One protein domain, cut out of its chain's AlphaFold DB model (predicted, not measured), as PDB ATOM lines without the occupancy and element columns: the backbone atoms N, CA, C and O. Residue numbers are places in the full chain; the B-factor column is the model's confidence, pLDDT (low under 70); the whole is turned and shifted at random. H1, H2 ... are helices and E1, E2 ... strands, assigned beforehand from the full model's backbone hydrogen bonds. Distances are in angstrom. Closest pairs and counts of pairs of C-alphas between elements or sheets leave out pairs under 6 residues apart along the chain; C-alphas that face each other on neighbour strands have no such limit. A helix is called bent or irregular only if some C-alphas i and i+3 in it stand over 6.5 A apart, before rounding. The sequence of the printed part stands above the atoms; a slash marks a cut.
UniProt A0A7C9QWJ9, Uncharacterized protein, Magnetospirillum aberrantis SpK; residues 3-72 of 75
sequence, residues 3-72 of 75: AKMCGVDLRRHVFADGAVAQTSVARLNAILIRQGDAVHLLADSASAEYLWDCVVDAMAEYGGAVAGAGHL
ATOM      1  N   ALA A   3     -22.272 -28.897 -33.391       91.31
ATOM      2  CA  ALA A   3     -22.462 -27.449 -33.216       91.31
ATOM      3  C   ALA A   3     -21.197 -26.602 -33.486       91.31
ATOM      4  O   ALA A   3     -21.312 -25.413 -33.750       91.31
ATOM      5  N   LYS A   4     -19.994 -27.198 -33.445       89.62
ATOM      6  CA  LYS A   4     -18.727 -26.546 -33.835       89.62
ATOM      7  C   LYS A   4     -18.632 -26.347 -35.352       89.62
ATOM      8  O   LYS A   4     -17.902 -25.481 -35.817       89.62
ATOM      9  N   MET A   5     -19.332 -27.180 -36.119       93.06
ATOM     10  CA  MET A   5     -19.168 -27.285 -37.567       93.06
ATOM     11  C   MET A   5     -20.359 -26.739 -38.351       93.06
ATOM     12  O   MET A   5     -20.188 -26.448 -39.532       93.06
ATOM     13  N   CYS A   6     -21.541 -26.633 -37.732       94.94
ATOM     14  CA  CYS A   6     -22.778 -26.214 -38.391       94.94
ATOM     15  C   CYS A   6     -23.349 -24.903 -37.841       94.94
ATOM     16  O   CYS A   6     -23.159 -24.573 -36.674       94.94
ATOM     17  N   GLY A   7     -24.141 -24.206 -38.659       93.62
ATOM     18  CA  GLY A   7     -24.857 -22.989 -38.252       93.62
ATOM     19  C   GLY A   7     -26.204 -23.224 -37.555       93.62
ATOM     20  O   GLY A   7     -26.931 -22.265 -37.314       93.62
ATOM     21  N   VAL A   8     -26.581 -24.476 -37.283       96.38
ATOM     22  CA  VAL A   8     -27.865 -24.827 -36.655       96.38
ATOM     23  C   VAL A   8     -27.719 -24.830 -35.133       96.38
ATOM     24  O   VAL A   8     -26.811 -25.468 -34.599       96.38
ATOM     25  N   ASP A   9     -28.638 -24.176 -34.418       96.44
ATOM     26  CA  ASP A   9     -28.761 -24.357 -32.969       96.44
ATOM     27  C   ASP A   9     -29.351 -25.743 -32.679       96.44
ATOM     28  O   ASP A   9     -30.536 -25.999 -32.882       96.44
ATOM     29  N   LEU A  10     -28.502 -26.657 -32.206       95.25
ATOM     30  CA  LEU A  10     -28.862 -28.055 -31.978       95.25
ATOM     31  C   LEU A  10     -29.605 -28.301 -30.656       95.25
ATOM     32  O   LEU A  10     -29.904 -29.463 -30.356       95.25
ATOM     33  N   ARG A  11     -29.896 -27.274 -29.846       95.00
ATOM     34  CA  ARG A  11     -30.658 -27.442 -28.595       95.00
ATOM     35  C   ARG A  11     -32.031 -28.044 -28.898       95.00
ATOM     36  O   ARG A  11     -32.722 -27.593 -29.805       95.00
ATOM     37  N   ARG A  12     -32.463 -29.023 -28.091       94.31
ATOM     38  CA  ARG A  12     -33.697 -29.804 -28.335       94.31
ATOM     39  C   ARG A  12     -34.976 -28.962 -28.466       94.31
ATOM     40  O   ARG A  12     -35.916 -29.406 -29.106       94.31
ATOM     41  N   HIS A  13     -35.029 -27.771 -27.867       95.62
ATOM     42  CA  HIS A  13     -36.182 -26.869 -27.986       95.62
ATOM     43  C   HIS A  13     -36.152 -25.978 -29.243       95.62
ATOM     44  O   HIS A  13     -37.152 -25.332 -29.532       95.62
ATOM     45  N   VAL A  14     -35.026 -25.925 -29.967       97.25
ATOM     46  CA  VAL A  14     -34.868 -25.173 -31.226       97.25
ATOM     47  C   VAL A  14     -34.870 -26.128 -32.417       97.25
ATOM     48  O   VAL A  14     -35.656 -25.965 -33.345       97.25
ATOM     49  N   PHE A  15     -34.037 -27.168 -32.365       97.88
ATOM     50  CA  PHE A  15     -33.987 -28.236 -33.360       97.88
ATOM     51  C   PHE A  15     -34.552 -29.512 -32.735       97.88
ATOM     52  O   PHE A  15     -33.806 -30.327 -32.186       97.88
ATOM     53  N   ALA A  16     -35.883 -29.609 -32.730       97.88
ATOM     54  CA  ALA A  16     -36.647 -30.688 -32.104       97.88
ATOM     55  C   ALA A  16     -36.548 -32.016 -32.873       97.88
ATOM     56  O   ALA A  16     -36.013 -32.070 -33.979       97.88
ATOM     57  N   ASP A  17     -37.023 -33.105 -32.268       97.94
ATOM     58  CA  ASP A  17     -37.015 -34.418 -32.915       97.94
ATOM     59  C   ASP A  17     -37.771 -34.408 -34.253       97.94
ATOM     60  O   ASP A  17     -38.797 -33.740 -34.387       97.94
ATOM     61  N   GLY A  18     -37.226 -35.093 -35.261       97.50
ATOM     62  CA  GLY A  18     -37.724 -35.065 -36.639       97.50
ATOM     63  C   GLY A  18     -37.443 -33.770 -37.414       97.50
ATOM     64  O   GLY A  18     -37.787 -33.690 -38.594       97.50
ATOM     65  N   ALA A  19     -36.818 -32.755 -36.803       98.31
ATOM     66  CA  ALA A  19     -36.462 -31.529 -37.509       98.31
ATOM     67  C   ALA A  19     -35.404 -31.786 -38.591       98.31
ATOM     68  O   ALA A  19     -34.474 -32.580 -38.417       98.31
ATOM     69  N   VAL A  20     -35.539 -31.058 -39.702       98.44
ATOM     70  CA  VAL A  20     -34.635 -31.106 -40.853       98.44
ATOM     71  C   VAL A  20     -34.152 -29.697 -41.162       98.44
ATOM     72  O   VAL A  20     -34.952 -28.764 -41.209       98.44
ATOM     73  N   ALA A  21     -32.851 -29.534 -41.385       98.12
ATOM     74  CA  ALA A  21     -32.271 -28.257 -41.787       98.12
ATOM     75  C   ALA A  21     -31.165 -28.460 -42.821       98.12
ATOM     76  O   ALA A  21     -30.282 -29.294 -42.637       98.12
ATOM     77  N   GLN A  22     -31.180 -27.650 -43.878       98.00
ATOM     78  CA  GLN A  22     -30.031 -27.490 -44.761       98.00
ATOM     79  C   GLN A  22     -29.107 -26.416 -44.179       98.00
ATOM     80  O   GLN A  22     -29.563 -25.348 -43.767       98.00
ATOM     81  N   THR A  23     -27.811 -26.695 -44.111       97.38
ATOM     82  CA  THR A  23     -26.827 -25.806 -43.489       97.38
ATOM     83  C   THR A  23     -25.442 -25.996 -44.101       97.38
ATOM     84  O   THR A  23     -25.218 -26.880 -44.924       97.38
ATOM     85  N   SER A  24     -24.502 -25.148 -43.691       96.06
ATOM     86  CA  SER A  24     -23.087 -25.338 -43.994       96.06
ATOM     87  C   SER A  24     -22.453 -26.222 -42.927       96.06
ATOM     88  O   SER A  24     -22.622 -25.946 -41.739       96.06
ATOM     89  N   VAL A  25     -21.721 -27.259 -43.336       96.81
ATOM     90  CA  VAL A  25     -20.891 -28.104 -42.462       96.81
ATOM     91  C   VAL A  25     -19.523 -28.241 -43.104       96.81
ATOM     92  O   VAL A  25     -19.429 -28.704 -44.233       96.81
ATOM     93  N   ALA A  26     -18.459 -27.807 -42.421       94.75
ATOM     94  CA  ALA A  26     -17.102 -27.811 -42.985       94.75
ATOM     95  C   ALA A  26     -17.029 -27.157 -44.388       94.75
ATOM     96  O   ALA A  26     -16.373 -27.659 -45.292       94.75
ATOM     97  N   ARG A  27     -17.734 -26.028 -44.583       94.38
ATOM     98  CA  ARG A  27     -17.873 -25.310 -45.873       94.38
ATOM     99  C   ARG A  27     -18.601 -26.082 -46.987       94.38
ATOM    100  O   ARG A  27     -18.661 -25.581 -48.109       94.38
ATOM    101  N   LEU A  28     -19.162 -27.251 -46.698       96.62
ATOM    102  CA  LEU A  28     -20.019 -28.005 -47.609       96.62
ATOM    103  C   LEU A  28     -21.485 -27.675 -47.352       96.62
ATOM    104  O   LEU A  28     -21.874 -27.393 -46.222       96.62
ATOM    105  N   ASN A  29     -22.310 -27.772 -48.392       96.88
ATOM    106  CA  ASN A  29     -23.757 -27.804 -48.215       96.88
ATOM    107  C   ASN A  29     -24.170 -29.195 -47.718       96.88
ATOM    108  O   ASN A  29     -23.866 -30.192 -48.374       96.88
ATOM    109  N   ALA A  30     -24.846 -29.258 -46.575       97.88
ATOM    110  CA  ALA A  30     -25.263 -30.506 -45.953       97.88
ATOM    111  C   ALA A  30     -26.669 -30.392 -45.358       97.88
ATOM    112  O   ALA A  30     -27.149 -29.304 -45.034       97.88
ATOM    113  N   ILE A  31     -27.324 -31.536 -45.189       98.38
ATOM    114  CA  ILE A  31     -28.633 -31.648 -44.549       98.38
ATOM    115  C   ILE A  31     -28.453 -32.355 -43.210       98.38
ATOM    116  O   ILE A  31     -27.847 -33.425 -43.138       98.38
ATOM    117  N   LEU A  32     -28.996 -31.753 -42.157       97.88
ATOM    118  CA  LEU A  32     -29.105 -32.345 -40.831       97.88
ATOM    119  C   LEU A  32     -30.528 -32.847 -40.609       97.88
ATOM    120  O   LEU A  32     -31.479 -32.113 -40.879       97.88
ATOM    121  N   ILE A  33     -30.666 -34.058 -40.071       98.19
ATOM    122  CA  ILE A  33     -31.951 -34.627 -39.639       98.19
ATOM    123  C   ILE A  33     -31.808 -35.062 -38.186       98.19
ATOM    124  O   ILE A  33     -30.949 -35.894 -37.884       98.19
ATOM    125  N   ARG A  34     -32.631 -34.532 -37.278       97.31
ATOM    126  CA  ARG A  34     -32.661 -35.024 -35.895       97.31
ATOM    127  C   ARG A  34     -33.471 -36.316 -35.801       97.31
ATOM    128  O   ARG A  34     -34.595 -36.373 -36.288       97.31
ATOM    129  N   GLN A  35     -32.906 -37.308 -35.115       95.31
ATOM    130  CA  GLN A  35     -33.597 -38.528 -34.710       95.31
ATOM    131  C   GLN A  35     -33.250 -38.835 -33.248       95.31
ATOM    132  O   GLN A  35     -32.185 -39.376 -32.943       95.31
ATOM    133  N   GLY A  36     -34.134 -38.447 -32.335       92.69
ATOM    134  CA  GLY A  36     -33.897 -38.458 -30.897       92.69
ATOM    135  C   GLY A  36     -32.628 -37.680 -30.538       92.69
ATOM    136  O   GLY A  36     -32.496 -36.479 -30.814       92.69
ATOM    137  N   ASP A  37     -31.671 -38.393 -29.944       89.62
ATOM    138  CA  ASP A  37     -30.365 -37.846 -29.562       89.62
ATOM    139  C   ASP A  37     -29.313 -37.893 -30.669       89.62
ATOM    140  O   ASP A  37     -28.283 -37.222 -30.566       89.62
ATOM    141  N   ALA A  38     -29.595 -38.607 -31.756       92.25
ATOM    142  CA  ALA A  38     -28.739 -38.662 -32.925       92.25
ATOM    143  C   ALA A  38     -29.083 -37.556 -33.935       92.25
ATOM    144  O   ALA A  38     -30.189 -37.002 -33.970       92.25
ATOM    145  N   VAL A  39     -28.108 -37.246 -34.785       95.19
ATOM    146  CA  VAL A  39     -28.285 -36.385 -35.955       95.19
ATOM    147  C   VAL A  39     -27.692 -37.106 -37.154       95.19
ATOM    148  O   VAL A  39     -26.521 -37.481 -37.130       95.19
ATOM    149  N   HIS A  40     -28.491 -37.277 -38.203       96.25
ATOM    150  CA  HIS A  40     -27.991 -37.707 -39.505       96.25
ATOM    151  C   HIS A  40     -27.405 -36.508 -40.236       96.25
ATOM    152  O   HIS A  40     -28.013 -35.437 -40.255       96.25
ATOM    153  N   LEU A  41     -26.242 -36.707 -40.846       96.94
ATOM    154  CA  LEU A  41     -25.534 -35.717 -41.647       96.94
ATOM    155  C   LEU A  41     -25.438 -36.238 -43.080       96.94
ATOM    156  O   LEU A  41     -24.735 -37.210 -43.343       96.94
ATOM    157  N   LEU A  42     -26.168 -35.604 -43.994       97.88
ATOM    158  CA  LEU A  42     -26.200 -35.966 -45.406       97.88
ATOM    159  C   LEU A  42     -25.442 -34.908 -46.205       97.88
ATOM    160  O   LEU A  42     -25.695 -33.713 -46.053       97.88
ATOM    161  N   ALA A  43     -24.537 -35.346 -47.072       97.31
ATOM    162  CA  ALA A  43     -23.752 -34.492 -47.956       97.31
ATOM    163  C   ALA A  43     -23.499 -35.205 -49.292       97.31
ATOM    164  O   ALA A  43     -23.811 -36.387 -49.447       97.31
ATOM    165  N   ASP A  44     -22.937 -34.480 -50.258       97.19
ATOM    166  CA  ASP A  44     -22.572 -35.055 -51.550       97.19
ATOM    167  C   ASP A  44     -21.490 -36.136 -51.401       97.19
ATOM    168  O   ASP A  44     -20.494 -35.950 -50.696       97.19
ATOM    169  N   SER A  45     -21.662 -37.261 -52.099       97.25
ATOM    170  CA  SER A  45     -20.752 -38.410 -52.001       97.25
ATOM    171  C   SER A  45     -19.310 -38.101 -52.414       97.25
ATOM    172  O   SER A  45     -18.387 -38.680 -51.844       97.25
ATOM    173  N   ALA A  46     -19.085 -37.149 -53.327       98.00
ATOM    174  CA  ALA A  46     -17.737 -36.749 -53.732       98.00
ATOM    175  C   ALA A  46     -16.978 -36.026 -52.605       98.00
ATOM    176  O   ALA A  46     -15.760 -35.893 -52.667       98.00
ATOM    177  N   SER A  47     -17.686 -35.573 -51.567       97.25
ATOM    178  CA  SER A  47     -17.106 -34.916 -50.393       97.25
ATOM    179  C   SER A  47     -16.927 -35.843 -49.187       97.25
ATOM    180  O   SER A  47     -16.503 -35.375 -48.131       97.25
ATOM    181  N   ALA A  48     -17.232 -37.140 -49.326       96.56
ATOM    182  CA  ALA A  48     -17.299 -38.073 -48.203       96.56
ATOM    183  C   ALA A  48     -15.986 -38.166 -47.411       96.56
ATOM    184  O   ALA A  48     -16.023 -38.048 -46.192       96.56
ATOM    185  N   GLU A  49     -14.839 -38.317 -48.080       97.88
ATOM    186  CA  GLU A  49     -13.528 -38.420 -47.412       97.88
ATOM    187  C   GLU A  49     -13.169 -37.132 -46.661       97.88
ATOM    188  O   GLU A  49     -12.849 -37.160 -45.477       97.88
ATOM    189  N   TYR A  50     -13.321 -35.977 -47.314       97.25
ATOM    190  CA  TYR A  50     -13.047 -34.685 -46.685       97.25
ATOM    191  C   TYR A  50     -13.966 -34.416 -45.484       97.25
ATOM    192  O   TYR A  50     -13.513 -33.960 -44.430       97.25
ATOM    193  N   LEU A  51     -15.266 -34.689 -45.631       97.06
ATOM    194  CA  LEU A  51     -16.224 -34.504 -44.549       97.06
ATOM    195  C   LEU A  51     -15.935 -35.464 -43.394       97.06
ATOM    196  O   LEU A  51     -16.039 -35.061 -42.237       97.06
ATOM    197  N   TRP A  52     -15.555 -36.704 -43.705       96.31
ATOM    198  CA  TRP A  52     -15.163 -37.700 -42.718       96.31
ATOM    199  C   TRP A  52     -13.994 -37.215 -41.862       96.31
ATOM    200  O   TRP A  52     -14.119 -37.180 -40.638       96.31
ATOM    201  N   ASP A  53     -12.913 -36.751 -42.489       97.19
ATOM    202  CA  ASP A  53     -11.746 -36.222 -41.778       97.19
ATOM    203  C   ASP A  53     -12.125 -35.039 -40.877       97.19
ATOM    204  O   ASP A  53     -11.742 -34.986 -39.706       97.19
ATOM    205  N   CYS A  54     -12.957 -34.123 -41.384       96.38
ATOM    206  CA  CYS A  54     -13.444 -32.981 -40.610       96.38
ATOM    207  C   CYS A  54     -14.302 -33.408 -39.407       96.38
ATOM    208  O   CYS A  54     -14.240 -32.787 -38.343       96.38
ATOM    209  N   VAL A  55     -15.130 -34.444 -39.568       95.50
ATOM    210  CA  VAL A  55     -15.979 -34.982 -38.498       95.50
ATOM    211  C   VAL A  55     -15.130 -35.648 -37.418       95.50
ATOM    212  O   VAL A  55     -15.347 -35.390 -36.231       95.50
ATOM    213  N   VAL A  56     -14.152 -36.464 -37.816       95.56
ATOM    214  CA  VAL A  56     -13.234 -37.141 -36.891       95.56
ATOM    215  C   VAL A  56     -12.403 -36.124 -36.105       95.56
ATOM    216  O   VAL A  56     -12.326 -36.233 -34.880       95.56
ATOM    217  N   ASP A  57     -11.863 -35.098 -36.768       95.00
ATOM    218  CA  ASP A  57     -11.122 -34.007 -36.118       95.00
ATOM    219  C   ASP A  57     -11.981 -33.263 -35.081       95.00
ATOM    220  O   ASP A  57     -11.610 -33.131 -33.912       95.00
ATOM    221  N   ALA A  58     -13.190 -32.843 -35.464       94.25
ATOM    222  CA  ALA A  58     -14.079 -32.132 -34.549       94.25
ATOM    223  C   ALA A  58     -14.537 -32.998 -33.363       94.25
ATOM    224  O   ALA A  58     -14.862 -32.465 -32.296       94.25
ATOM    225  N   MET A  59     -14.622 -34.316 -33.544       94.50
ATOM    226  CA  MET A  59     -15.008 -35.259 -32.497       94.50
ATOM    227  C   MET A  59     -13.879 -35.490 -31.489       94.50
ATOM    228  O   MET A  59     -14.164 -35.640 -30.295       94.50
ATOM    229  N   ALA A  60     -12.625 -35.470 -31.948       93.75
ATOM    230  CA  ALA A  60     -11.450 -35.689 -31.113       93.75
ATOM    231  C   ALA A  60     -11.356 -34.687 -29.946       93.75
ATOM    232  O   ALA A  60     -10.986 -35.078 -28.842       93.75
ATOM    233  N   GLU A  61     -11.790 -33.434 -30.139       92.50
ATOM    234  CA  GLU A  61     -11.846 -32.408 -29.077       92.50
ATOM    235  C   GLU A  61     -12.676 -32.846 -27.856       92.50
ATOM    236  O   GLU A  61     -12.389 -32.449 -26.729       92.50
ATOM    237  N   TYR A  62     -13.690 -33.687 -28.068       91.94
ATOM    238  CA  TYR A  62     -14.603 -34.153 -27.023       91.94
ATOM    239  C   TYR A  62     -14.349 -35.610 -26.615       91.94
ATOM    240  O   TYR A  62     -15.182 -36.199 -25.928       91.94
ATOM    241  N   GLY A  63     -13.236 -36.207 -27.058       93.69
ATOM    242  CA  GLY A  63     -12.905 -37.608 -26.783       93.69
ATOM    243  C   GLY A  63     -13.871 -38.616 -27.414       93.69
ATOM    244  O   GLY A  63     -13.988 -39.738 -26.923       93.69
ATOM    245  N   GLY A  64     -14.602 -38.228 -28.464       91.94
ATOM    246  CA  GLY A  64     -15.478 -39.157 -29.177       91.94
ATOM    247  C   GLY A  64     -14.692 -40.113 -30.079       91.94
ATOM    248  O   GLY A  64     -13.538 -39.861 -30.427       91.94
ATOM    249  N   ALA A  65     -15.333 -41.210 -30.478       92.25
ATOM    250  CA  ALA A  65     -14.745 -42.231 -31.337       92.25
ATOM    251  C   ALA A  65     -15.736 -42.697 -32.408       92.25
ATOM    252  O   ALA A  65     -16.954 -42.642 -32.225       92.25
ATOM    253  N   VAL A  66     -15.197 -43.182 -33.526       93.94
ATOM    254  CA  VAL A  66     -15.996 -43.785 -34.593       93.94
ATOM    255  C   VAL A  66     -16.536 -45.127 -34.109       93.94
ATOM    256  O   VAL A  66     -15.776 -45.979 -33.654       93.94
ATOM    257  N   ALA A  67     -17.843 -45.326 -34.261       91.88
ATOM    258  CA  ALA A  67     -18.506 -46.599 -34.023       91.88
ATOM    259  C   ALA A  67     -19.109 -47.126 -35.332       91.88
ATOM    260  O   ALA A  67     -19.695 -46.373 -36.109       91.88
ATOM    261  N   GLY A  68     -18.962 -48.428 -35.580       89.38
ATOM    262  CA  GLY A  68     -19.594 -49.086 -36.724       89.38
ATOM    263  C   GLY A  68     -21.097 -49.297 -36.515       89.38
ATOM    264  O   GLY A  68     -21.587 -49.289 -35.386       89.38
ATOM    265  N   ALA A  69     -21.824 -49.580 -37.599       85.38
ATOM    266  CA  ALA A  69     -23.277 -49.789 -37.574       85.38
ATOM    267  C   ALA A  69     -23.745 -50.900 -36.608       85.38
ATOM    268  O   ALA A  69     -24.881 -50.869 -36.145       85.38
ATOM    269  N   GLY A  70     -22.869 -51.846 -36.244       86.88
ATOM    270  CA  GLY A  70     -23.164 -52.863 -35.229       86.88
ATOM    271  C   GLY A  70     -23.522 -52.286 -33.854       86.88
ATOM    272  O   GLY A  70     -24.320 -52.885 -33.142       86.88
ATOM    273  N   HIS A  71     -23.016 -51.097 -33.505       81.19
ATOM    274  CA  HIS A  71     -23.413 -50.397 -32.279       81.19
ATOM    275  C   HIS A  71     -24.803 -49.757 -32.371       81.19
ATOM    276  O   HIS A  71     -25.426 -49.530 -31.340       81.19
ATOM    277  N   LEU A  72     -25.296 -49.481 -33.583       71.81
ATOM    278  CA  LEU A  72     -26.612 -48.882 -33.803       71.81
ATOM    279  C   LEU A  72     -27.748 -49.903 -33.650       71.81
ATOM    280  O   LEU A  72     -28.861 -49.533 -33.311       71.81
TER     281      LEU A  72
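What this domain is: This is residues 3 to 72 of the 75 residues of an uncharacterized protein of Magnetospirillum aberrantis SpK (UniProt A0A7C9QWJ9). A small, strongly twisted sheet of three strands forms a wall, and one helix, H1, runs across its strands near the turn from E1 to E2. A stretch without a named element, residues 3 to 19, loops past E1 before leading into it, and residues 67 to 72 stick out as a free tail. The printed part has 70 residues, with three named strands and then one named helix in the order E1, E2, E3, H1; the sheet's order is E1, E2, E3, antiparallel throughout. The class is mixed, helices and strands. The whole is compact, with a radius of gyration of the C-alphas of 12.2 A and spans of 30 by 27 by 22 A.

How they stand to each other: After residues 3 to 19 comes E1, residues 20 to 25, an edge strand. It forms a hairpin with E2, residues 28 to 35, the inner strand; the two are antiparallel, with 141 degrees between their directions. N 23 and O 30 are within hydrogen-bond range at 2.8 A, and N 32 and O 21 also at 2.8 A. E2 forms a second hairpin with E3, residues 38 to 42, the other edge strand, antiparallel at 149 degrees. Here N 40 and O 33 are 2.8 A apart, and N 31 and O 42 are 2.9 A apart. E1, E2 and E3 make a meander, each strand the antiparallel neighbour of the one before. H1, residues 45 to 60, is on the sheet at a height over the sheet of 8.4 A. It lies over E2, but only just, with 3 of its 16 C-alphas falling on that strand. On the local plane its line and that of E2 stand at 68 degrees, across the strands. The closest C-alphas of E2 and H1 are those of Leu 28 and Ser 47, 8.0 A apart. In H1, 10 of 12 O i to N i+4 pairs are within hydrogen-bond range.

Where its parts are: E1 begins at C-alpha 20, at (-34.635, -31.106, -40.853), and is 14.2 A long from first to last C-alpha. E2, the longest strand with 8 residues, measures 21.5 A, and E3 measures 13.0 A. H1 measures 23.0 A and ends at C-alpha 60, at (-11.450, -35.689, -31.113). It is irregular, with C-alphas 46 and 49 lying 7.8 A apart, and it has a kink of 29 degrees near residue 52.

The domain as a whole: The two C-alphas farthest apart are those of His 13 and Ala 46, at 33.2 A. The links E1 to E2, E2 to E3 and E3 to H1 are tight. Residues 61 to 72 hold no named element, and of these 67 to 72 stand free. The printed part has no cut. Its mean pLDDT is 94.7, and no printed residue is under 70.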